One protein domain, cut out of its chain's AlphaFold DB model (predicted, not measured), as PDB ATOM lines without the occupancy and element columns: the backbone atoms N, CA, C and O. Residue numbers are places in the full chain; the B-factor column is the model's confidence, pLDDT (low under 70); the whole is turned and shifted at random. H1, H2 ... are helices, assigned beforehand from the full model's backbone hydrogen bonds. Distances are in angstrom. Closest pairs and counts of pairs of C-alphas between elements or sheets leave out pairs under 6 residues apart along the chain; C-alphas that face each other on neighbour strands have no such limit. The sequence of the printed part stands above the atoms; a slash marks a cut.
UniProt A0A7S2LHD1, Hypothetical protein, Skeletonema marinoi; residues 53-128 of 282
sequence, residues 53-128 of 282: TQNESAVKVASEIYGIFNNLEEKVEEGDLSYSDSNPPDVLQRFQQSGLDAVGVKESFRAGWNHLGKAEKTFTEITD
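This is residues 53 to 128 of the 282 residues of the protein "Hypothetical protein" of Skeletonema marinoi (UniProt A0A7S2LHD1). Three helices make a rod-shaped whole: the long helix H3 runs along much of its length, the long helix H1 slants past it, and the short helix H2 folds back near both. Residues 122 to 128, of which 122 to 127 belong to H3, stick out free, and the stretch from 78 to 90 returns from the end of H1 to H2. The printed part has 76 residues, with three named helices in the order H1, H2, H3 and no named strand, and its class is all helix. It is only just compact, close to loose, with a radius of gyration of the C-alphas of 13.6 A and spans of 47 by 20 by 19 A.

H3, residues 103 to 127, touches no helix. It is close to but not clearly touching H1, residues 58 to 77; their closest C-alphas, of Ile 65 and Phe 109, are 7.5 A apart. H1 and H3 run the same way at a steep tilt of 40 degrees. H3 is also close to but not clearly touching H2, residues 91 to 98, with the closest C-alphas, of Leu 92 and Lys 106, 7.7 A apart; they run opposite ways at a steep tilt of 45 degrees. H1 and H2 form a helical hairpin and only just touch, with 3 pairs of C-alphas within 8 A. H1 touches H2 with residues 64 to 68 alone, and the closest C-alphas of the two helices, those of Ile 68 and Val 91, are 7.0 A apart. H1 and H2 run opposite ways at a tilt of 37 degrees, only just steep. In H1, H2 and H3 every O i to N i+4 pair is within hydrogen-bond range.

H3 measures 36.1 A from C-alpha 103 at (164.535, 154.495, 169.077) to C-alpha 127 at (149.985, 177.915, 192.400). H1 measures 28.4 A and begins at C-alpha 58, (152.204, 147.012, 174.295). H2 measures 10.6 A from C-alpha 91 to C-alpha 98.

The C-alphas farthest apart, of Asn 55 and Asp 128, are 46.7 A apart. The printed part has no cut. The link from H1 to H2 is long, with 13 residues, and that from H2 to H3 is tight, with 4. The mean pLDDT of the printed part is 73.0; 22 residues are under 70, among them residues 54 to 63 and 121 to 128.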
ATOM      1  N   THR A  53     160.253 145.305 168.544       76.38
ATOM      2  CA  THR A  53     159.797 144.069 167.897       76.38
ATOM      3  C   THR A  53     158.274 143.911 167.997       76.38
ATOM      4  O   THR A  53     157.661 144.228 169.013       76.38
ATOM      5  N   GLN A  54     157.633 143.379 166.953       66.06
ATOM      6  CA  GLN A  54     156.187 143.103 166.927       66.06
ATOM      7  C   GLN A  54     155.760 142.012 167.925       66.06
ATOM      8  O   GLN A  54     154.572 141.854 168.196       66.06
ATOM      9  N   ASN A  55     156.723 141.262 168.466       68.94
ATOM     10  CA  ASN A  55     156.496 140.227 169.472       68.94
ATOM     11  C   ASN A  55     156.369 140.807 170.893       68.94
ATOM     12  O   ASN A  55     155.974 140.094 171.816       68.94
ATOM     13  N   GLU A  56     156.714 142.082 171.098       67.75
ATOM     14  CA  GLU A  56     156.618 142.735 172.399       67.75
ATOM     15  C   GLU A  56     155.209 143.271 172.659       67.75
ATOM     16  O   GLU A  56     154.630 144.028 171.882       67.75
ATOM     17  N   SER A  57     154.648 142.887 173.806       69.69
ATOM     18  CA  SER A  57     153.326 143.349 174.223       69.69
ATOM     19  C   SER A  57     153.344 144.839 174.558       69.69
ATOM     20  O   SER A  57     154.093 145.271 175.436       69.69
ATOM     21  N   ALA A  58     152.432 145.606 173.956       65.06
ATOM     22  CA  ALA A  58     152.204 147.012 174.295       65.06
ATOM     23  C   ALA A  58     151.929 147.227 175.799       65.06
ATOM     24  O   ALA A  58     152.292 148.266 176.344       65.06
ATOM     25  N   VAL A  59     151.356 146.228 176.489       63.81
ATOM     26  CA  VAL A  59     151.150 146.264 177.947       63.81
ATOM     27  C   VAL A  59     152.486 146.251 178.694       63.81
ATOM     28  O   VAL A  59     152.649 147.030 179.626       63.81
ATOM     29  N   LYS A  60     153.458 145.433 178.256       66.88
ATOM     30  CA  LYS A  60     154.815 145.389 178.834       66.88
ATOM     31  C   LYS A  60     155.541 146.719 178.610       66.88
ATOM     32  O   LYS A  60     156.144 147.255 179.532       66.88
ATOM     33  N   VAL A  61     155.452 147.272 177.398       66.06
ATOM     34  CA  VAL A  61     156.056 148.574 177.065       66.06
ATOM     35  C   VAL A  61     155.473 149.680 177.949       66.06
ATOM     36  O   VAL A  61     156.218 150.453 178.544       66.06
ATOM     37  N   ALA A  62     154.144 149.724 178.086       68.62
ATOM     38  CA  ALA A  62     153.461 150.709 178.917       68.62
ATOM     39  C   ALA A  62     153.787 150.552 180.412       68.62
ATOM     40  O   ALA A  62     154.010 151.559 181.079       68.62
ATOM     41  N   SER A  63     153.857 149.323 180.942       69.12
ATOM     42  CA  SER A  63     154.182 149.090 182.355       69.12
ATOM     43  C   SER A  63     155.616 149.486 182.707       69.12
ATOM     44  O   SER A  63     155.832 150.069 183.764       69.12
ATOM     45  N   GLU A  64     156.582 149.222 181.823       72.31
ATOM     46  CA  GLU A  64     157.982 149.628 182.023       72.31
ATOM     47  C   GLU A  64     158.140 151.151 181.943       72.31
ATOM     48  O   GLU A  64     158.751 151.756 182.821       72.31
ATOM     49  N   ILE A  65     157.523 151.801 180.946       74.56
ATOM     50  CA  ILE A  65     157.510 153.270 180.843       74.56
ATOM     51  C   ILE A  65     156.884 153.891 182.098       74.56
ATOM     52  O   ILE A  65     157.462 154.812 182.671       74.56
ATOM     53  N   TYR A  66     155.737 153.379 182.552       73.94
ATOM     54  CA  TYR A  66     155.062 153.867 183.756       73.94
ATOM     55  C   TYR A  66     155.910 153.654 185.020       73.94
ATOM     56  O   TYR A  66     156.068 154.573 185.818       73.94
ATOM     57  N   GLY A  67     156.550 152.488 185.159       74.12
ATOM     58  CA  GLY A  67     157.497 152.221 186.242       74.12
ATOM     59  C   GLY A  67     158.684 153.189 186.247       74.12
ATOM     60  O   GLY A  67     159.074 153.670 187.310       74.12
ATOM     61  N   ILE A  68     159.234 153.526 185.074       78.44
ATOM     62  CA  ILE A  68     160.289 154.542 184.941       78.44
ATOM     63  C   ILE A  68     159.775 155.921 185.370       78.44
ATOM     64  O   ILE A  68     160.459 156.576 186.149       78.44
ATOM     65  N   PHE A  69     158.589 156.350 184.923       76.56
ATOM     66  CA  PHE A  69     158.019 157.641 185.332       76.56
ATOM     67  C   PHE A  69     157.828 157.735 186.849       76.56
ATOM     68  O   PHE A  69     158.312 158.699 187.431       76.56
ATOM     69  N   ASN A  70     157.248 156.720 187.499       78.50
ATOM     70  CA  ASN A  70     157.058 156.728 188.955       78.50
ATOM     71  C   ASN A  70     158.393 156.837 189.722       78.50
ATOM     72  O   ASN A  70     158.479 157.561 190.704       78.50
ATOM     73  N   ASN A  71     159.456 156.164 189.256       79.69
ATOM     74  CA  ASN A  71     160.793 156.269 189.867       79.69
ATOM     75  C   ASN A  71     161.439 157.652 189.667       79.69
ATOM     76  O   ASN A  71     162.341 158.023 190.412       79.69
ATOM     77  N   LEU A  72     161.063 158.385 188.615       78.06
ATOM     78  CA  LEU A  72     161.554 159.744 188.392       78.06
ATOM     79  C   LEU A  72     160.728 160.773 189.159       78.06
ATOM     80  O   LEU A  72     161.304 161.740 189.634       78.06
ATOM     81  N   GLU A  73     159.421 160.555 189.302       77.56
ATOM     82  CA  GLU A  73     158.536 161.344 190.166       77.56
ATOM     83  C   GLU A  73     159.027 161.276 191.623       77.56
ATOM     84  O   GLU A  73     159.283 162.319 192.214       77.56
ATOM     85  N   GLU A  74     159.331 160.075 192.133       78.50
ATOM     86  CA  GLU A  74     159.963 159.848 193.448       78.50
ATOM     87  C   GLU A  74     161.284 160.632 193.603       78.50
ATOM     88  O   GLU A  74     161.426 161.421 194.535       78.50
ATOM     89  N   LYS A  75     162.208 160.544 192.631       76.44
ATOM     90  CA  LYS A  75     163.462 161.332 192.640       76.44
ATOM     91  C   LYS A  75     163.252 162.854 192.561       76.44
ATOM     92  O   LYS A  75     164.128 163.605 192.989       76.44
ATOM     93  N   VAL A  76     162.142 163.333 191.991       78.56
ATOM     94  CA  VAL A  76     161.805 164.769 191.989       78.56
ATOM     95  C   VAL A  76     161.191 165.188 193.329       78.56
ATOM     96  O   VAL A  76     161.517 166.266 193.820       78.56
ATOM     97  N   GLU A  77     160.365 164.345 193.957       76.25
ATOM     98  CA  GLU A  77     159.854 164.576 195.319       76.25
ATOM     99  C   GLU A  77     160.985 164.605 196.363       76.25
ATOM    100  O   GLU A  77     160.960 165.433 197.276       76.25
ATOM    101  N   GLU A  78     162.012 163.764 196.200       80.25
ATOM    102  CA  GLU A  78     163.236 163.770 197.018       80.25
ATOM    103  C   GLU A  78     164.139 164.997 196.759       80.25
ATOM    104  O   GLU A  78     164.985 165.330 197.589       80.25
ATOM    105  N   GLY A  79     163.946 165.704 195.638       74.62
ATOM    106  CA  GLY A  79     164.746 166.865 195.227       74.62
ATOM    107  C   GLY A  79     166.067 166.528 194.518       74.62
ATOM    108  O   GLY A  79     166.823 167.441 194.179       74.62
ATOM    109  N   ASP A  80     166.326 165.245 194.256       74.50
ATOM    110  CA  ASP A  80     167.510 164.731 193.549       74.50
ATOM    111  C   ASP A  80     167.464 164.986 192.030       74.50
ATOM    112  O   ASP A  80     168.482 164.887 191.337       74.50
ATOM    113  N   LEU A  81     166.285 165.311 191.490       75.56
ATOM    114  CA  LEU A  81     166.061 165.570 190.072       75.56
ATOM    115  C   LEU A  81     165.121 166.765 189.860       75.56
ATOM    116  O   LEU A  81     164.205 166.991 190.647       75.56
ATOM    117  N   SER A  82     165.285 167.493 188.753       74.50
ATOM    118  CA  SER A  82     164.333 168.518 188.322       74.50
ATOM    119  C   SER A  82     163.651 168.135 187.010       74.50
ATOM    120  O   SER A  82     164.278 167.655 186.065       74.50
ATOM    121  N   TYR A  83     162.366 168.468 186.878       71.31
ATOM    122  CA  TYR A  83     161.651 168.373 185.602       71.31
ATOM    123  C   TYR A  83     162.210 169.296 184.494       71.31
ATOM    124  O   TYR A  83     161.793 169.200 183.339       71.31
ATOM    125  N   SER A  84     163.155 170.191 184.813       68.50
ATOM    126  CA  SER A  84     163.924 170.947 183.815       68.50
ATOM    127  C   SER A  84     164.987 170.117 183.086       68.50
ATOM    128  O   SER A  84     165.493 170.568 182.058       68.50
ATOM    129  N   ASP A  85     165.349 168.941 183.602       72.94
ATOM    130  CA  ASP A  85     166.488 168.174 183.107       72.94
ATOM    131  C   ASP A  85     166.103 167.321 181.893       72.94
ATOM    132  O   ASP A  85     165.364 166.341 181.985       72.94
ATOM    133  N   SER A  86     166.632 167.680 180.719       65.75
ATOM    134  CA  SER A  86     166.243 167.101 179.421       65.75
ATOM    135  C   SER A  86     166.607 165.619 179.223       65.75
ATOM    136  O   SER A  86     166.189 165.010 178.236       65.75
ATOM    137  N   ASN A  87     167.442 165.050 180.094       69.19
ATOM    138  CA  ASN A  87     167.840 163.641 180.089       69.19
ATOM    139  C   ASN A  87     167.965 163.144 181.541       69.19
ATOM    140  O   ASN A  87     169.057 163.238 182.104       69.19
ATOM    141  N   PRO A  88     166.888 162.610 182.144       70.75
ATOM    142  CA  PRO A  88     166.979 161.927 183.432       70.75
ATOM    143  C   PRO A  88     168.004 160.770 183.391       70.75
ATOM    144  O   PRO A  88     168.068 160.047 182.386       70.75
ATOM    145  N   PRO A  89     168.806 160.576 184.458       67.81
ATOM    146  CA  PRO A  89     169.784 159.495 184.546       67.81
ATOM    147  C   PRO A  89     169.105 158.117 184.592       67.81
ATOM    148  O   PRO A  89     167.906 157.997 184.836       67.81
ATOM    149  N   ASP A  90     169.884 157.065 184.339       72.00
ATOM    150  CA  ASP A  90     169.507 155.639 184.411       72.00
ATOM    151  C   ASP A  90     168.428 155.153 183.415       72.00
ATOM    152  O   ASP A  90     168.352 153.958 183.122       72.00
ATOM    153  N   VAL A  91     167.633 156.045 182.814       76.69
ATOM    154  CA  VAL A  91     166.524 155.699 181.901       76.69
ATOM    155  C   VAL A  91     166.978 154.866 180.700       76.69
ATOM    156  O   VAL A  91     166.362 153.851 180.376       76.69
ATOM    157  N   LEU A  92     168.077 155.256 180.045       74.44
ATOM    158  CA  LEU A  92     168.616 154.502 178.905       74.44
ATOM    159  C   LEU A  92     169.086 153.100 179.323       74.44
ATOM    160  O   LEU A  92     168.891 152.145 178.577       74.44
ATOM    161  N   GLN A  93     169.642 152.962 180.529       78.12
ATOM    162  CA  GLN A  93     170.083 151.675 181.059       78.12
ATOM    163  C   GLN A  93     168.889 150.768 181.397       78.12
ATOM    164  O   GLN A  93     168.932 149.574 181.102       78.12
ATOM    165  N   ARG A  94     167.790 151.325 181.928       77.56
ATOM    166  CA  ARG A  94     166.536 150.583 182.154       77.56
ATOM    167  C   ARG A  94     165.880 150.123 180.850       77.56
ATOM    168  O   ARG A  94     165.418 148.983 180.781       77.56
ATOM    169  N   PHE A  95     165.882 150.941 179.793       79.00
ATOM    170  CA  PHE A  95     165.394 150.503 178.475       79.00
ATOM    171  C   PHE A  95     166.254 149.378 177.875       79.00
ATOM    172  O   PHE A  95     165.706 148.423 177.327       79.00
ATOM    173  N   GLN A  96     167.578 149.411 178.064       79.44
ATOM    174  CA  GLN A  96     168.462 148.306 177.673       79.44
ATOM    175  C   GLN A  96     168.199 147.023 178.478       79.44
ATOM    176  O   GLN A  96     168.106 145.945 177.896       79.44
ATOM    177  N   GLN A  97     168.029 147.122 179.800       79.50
ATOM    178  CA  GLN A  97     167.777 145.969 180.679       79.50
ATOM    179  C   GLN A  97     166.407 145.309 180.449       79.50
ATOM    180  O   GLN A  97     166.293 144.088 180.534       79.50
ATOM    181  N   SER A  98     165.373 146.092 180.129       71.56
ATOM    182  CA  SER A  98     164.013 145.594 179.846       71.56
ATOM    183  C   SER A  98     163.842 145.018 178.428       71.56
ATOM    184  O   SER A  98     162.810 144.400 178.129       71.56
ATOM    185  N   GLY A  99     164.852 145.188 177.564       73.31
ATOM    186  CA  GLY A  99     164.836 144.816 176.145       73.31
ATOM    187  C   GLY A  99     164.133 145.830 175.236       73.31
ATOM    188  O   GLY A  99     164.018 145.591 174.041       73.31
ATOM    189  N   LEU A 100     163.690 146.967 175.779       76.06
ATOM    190  CA  LEU A 100     162.893 147.988 175.093       76.06
ATOM    191  C   LEU A 100     163.765 149.076 174.436       76.06
ATOM    192  O   LEU A 100     163.390 150.249 174.412       76.06
ATOM    193  N   ASP A 101     164.943 148.726 173.906       77.44
ATOM    194  CA  ASP A 101     165.967 149.698 173.473       77.44
ATOM    195  C   ASP A 101     165.645 150.447 172.151       77.44
ATOM    196  O   ASP A 101     166.502 151.096 171.541       77.44
ATOM    197  N   ALA A 102     164.381 150.397 171.726       80.31
ATOM    198  CA  ALA A 102     163.848 150.984 170.507       80.31
ATOM    199  C   ALA A 102     163.972 152.519 170.467       80.31
ATOM    200  O   ALA A 102     163.687 153.232 171.434       80.31
ATOM    201  N   VAL A 103     164.339 153.049 169.296       79.38
ATOM    202  CA  VAL A 103     164.535 154.495 169.077       79.38
ATOM    203  C   VAL A 103     163.245 155.280 169.331       79.38
ATOM    204  O   VAL A 103     163.269 156.264 170.067       79.38
ATOM    205  N   GLY A 104     162.111 154.810 168.801       73.88
ATOM    206  CA  GLY A 104     160.818 155.478 168.969       73.88
ATOM    207  C   GLY A 104     160.356 155.530 170.427       73.88
ATOM    208  O   GLY A 104     159.798 156.542 170.849       73.88
ATOM    209  N   VAL A 105     160.650 154.494 171.223       74.44
ATOM    210  CA  VAL A 105     160.311 154.462 172.658       74.44
ATOM    211  C   VAL A 105     161.101 155.526 173.417       74.44
ATOM    212  O   VAL A 105     160.512 156.298 174.171       74.44
ATOM    213  N   LYS A 106     162.410 155.644 173.159       80.56
ATOM    214  CA  LYS A 106     163.269 156.685 173.754       80.56
ATOM    215  C   LYS A 106     162.835 158.101 173.356       80.56
ATOM    216  O   LYS A 106     162.843 159.003 174.193       80.56
ATOM    217  N   GLU A 107     162.458 158.307 172.094       80.25
ATOM    218  CA  GLU A 107     161.945 159.592 171.594       80.25
ATOM    219  C   GLU A 107     160.596 159.952 172.235       80.25
ATOM    220  O   GLU A 107     160.436 161.061 172.745       80.25
ATOM    221  N   SER A 108     159.661 158.999 172.286       76.62
ATOM    222  CA  SER A 108     158.338 159.171 172.902       76.62
ATOM    223  C   SER A 108     158.439 159.432 174.407       76.62
ATOM    224  O   SER A 108     157.764 160.320 174.925       76.62
ATOM    225  N   PHE A 109     159.337 158.724 175.101       81.25
ATOM    226  CA  PHE A 109     159.635 158.956 176.512       81.25
ATOM    227  C   PHE A 109     160.164 160.379 176.750       81.25
ATOM    228  O   PHE A 109     159.627 161.104 177.585       81.25
ATOM    229  N   ARG A 110     161.169 160.819 175.976       80.19
ATOM    230  CA  ARG A 110     161.714 162.187 176.062       80.19
ATOM    231  C   ARG A 110     160.658 163.252 175.775       80.19
ATOM    232  O   ARG A 110     160.647 164.284 176.439       80.19
ATOM    233  N   ALA A 111     159.776 163.026 174.802       77.50
ATOM    234  CA  ALA A 111     158.665 163.931 174.523       77.50
ATOM    235  C   ALA A 111     157.705 164.026 175.723       77.50
ATOM    236  O   ALA A 111     157.370 165.133 176.139       77.50
ATOM    237  N   GLY A 112     157.343 162.887 176.326       77.38
ATOM    238  CA  GLY A 112     156.522 162.823 177.539       77.38
ATOM    239  C   GLY A 112     157.153 163.543 178.735       77.38
ATOM    240  O   GLY A 112     156.501 164.383 179.347       77.38
ATOM    241  N   TRP A 113     158.438 163.300 179.011       78.50
ATOM    242  CA  TRP A 113     159.180 163.972 180.086       78.50
ATOM    243  C   TRP A 113     159.235 165.498 179.892       78.50
ATOM    244  O   TRP A 113     158.889 166.264 180.790       78.50
ATOM    245  N   ASN A 114     159.547 165.956 178.675       76.31
ATOM    246  CA  ASN A 114     159.533 167.382 178.333       76.31
ATOM    247  C   ASN A 114     158.130 168.015 178.405       76.31
ATOM    248  O   ASN A 114     158.010 169.228 178.576       76.31
ATOM    249  N   HIS A 115     157.061 167.234 178.219       76.94
ATOM    250  CA  HIS A 115     155.685 167.703 178.397       76.94
ATOM    251  C   HIS A 115     155.322 167.809 179.880       76.94
ATOM    252  O   HIS A 115     154.743 168.820 180.276       76.94
ATOM    253  N   LEU A 116     155.732 166.834 180.697       74.00
ATOM    254  CA  LEU A 116     155.555 166.852 182.148       74.00
ATOM    255  C   LEU A 116     156.222 168.088 182.768       74.00
ATOM    256  O   LEU A 116     155.548 168.867 183.433       74.00
ATOM    257  N   GLY A 117     157.484 168.377 182.432       71.00
ATOM    258  CA  GLY A 117     158.170 169.567 182.954       71.00
ATOM    259  C   GLY A 117     157.607 170.913 182.487       71.00
ATOM    260  O   GLY A 117     157.712 171.910 183.202       71.00
ATOM    261  N   LYS A 118     156.943 170.965 181.325       72.81
ATOM    262  CA  LYS A 118     156.162 172.149 180.924       72.81
ATOM    263  C   LYS A 118     154.887 172.285 181.753       72.81
ATOM    264  O   LYS A 118     154.585 173.394 182.185       72.81
ATOM    265  N   ALA A 119     154.164 171.184 181.964       70.44
ATOM    266  CA  ALA A 119     152.940 171.163 182.758       70.44
ATOM    267  C   ALA A 119     153.218 171.569 184.211       70.44
ATOM    268  O   ALA A 119     152.565 172.479 184.717       70.44
ATOM    269  N   GLU A 120     154.256 170.999 184.823       71.88
ATOM    270  CA  GLU A 120     154.714 171.353 186.167       71.88
ATOM    271  C   GLU A 120     155.111 172.823 186.261       71.88
ATOM    272  O   GLU A 120     154.584 173.540 187.104       71.88
ATOM    273  N   LYS A 121     155.905 173.344 185.316       67.69
ATOM    274  CA  LYS A 121     156.224 174.778 185.280       67.69
ATOM    275  C   LYS A 121     154.972 175.668 185.224       67.69
ATOM    276  O   LYS A 121     154.930 176.689 185.909       67.69
ATOM    277  N   THR A 122     153.957 175.299 184.438       64.69
ATOM    278  CA  THR A 122     152.682 176.041 184.414       64.69
ATOM    279  C   THR A 122     151.865 175.862 185.694       64.69
ATOM    280  O   THR A 122     151.204 176.802 186.124       64.69
ATOM    281  N   PHE A 123     151.935 174.699 186.344       65.69
ATOM    282  CA  PHE A 123     151.295 174.456 187.634       65.69
ATOM    283  C   PHE A 123     151.946 175.294 188.740       65.69
ATOM    284  O   PHE A 123     151.233 175.971 189.481       65.69
ATOM    285  N   THR A 124     153.282 175.344 188.803       64.31
ATOM    286  CA  THR A 124     154.021 176.230 189.713       64.31
ATOM    287  C   THR A 124     153.667 177.694 189.454       64.31
ATOM    288  O   THR A 124     153.397 178.424 190.395       64.31
ATOM    289  N   GLU A 125     153.574 178.129 188.192       58.38
ATOM    290  CA  GLU A 125     153.184 179.506 187.844       58.38
ATOM    291  C   GLU A 125     151.745 179.871 188.263       58.38
ATOM    292  O   GLU A 125     151.470 181.032 188.566       58.38
ATOM    293  N   ILE A 126     150.829 178.899 188.313       58.97
ATOM    294  CA  ILE A 126     149.439 179.101 188.762       58.97
ATOM    295  C   ILE A 126     149.315 179.036 190.294       58.97
ATOM    296  O   ILE A 126     148.494 179.748 190.876       58.97
ATOM    297  N   THR A 127     150.083 178.165 190.951       61.34
ATOM    298  CA  THR A 127     149.985 177.915 192.400       61.34
ATOM    299  C   THR A 127     150.865 178.844 193.231       61.34
ATOM    300  O   THR A 127     150.429 179.296 194.293       61.34
ATOM    301  N   ASP A 128     152.057 179.197 192.745       54.38
ATOM    302  CA  ASP A 128     152.951 180.152 193.393       54.38
ATOM    303  C   ASP A 128     152.562 181.602 193.070       54.38
ATOM    304  O   ASP A 128     153.207 182.328 192.309       54.38
TER     305      ASP A 128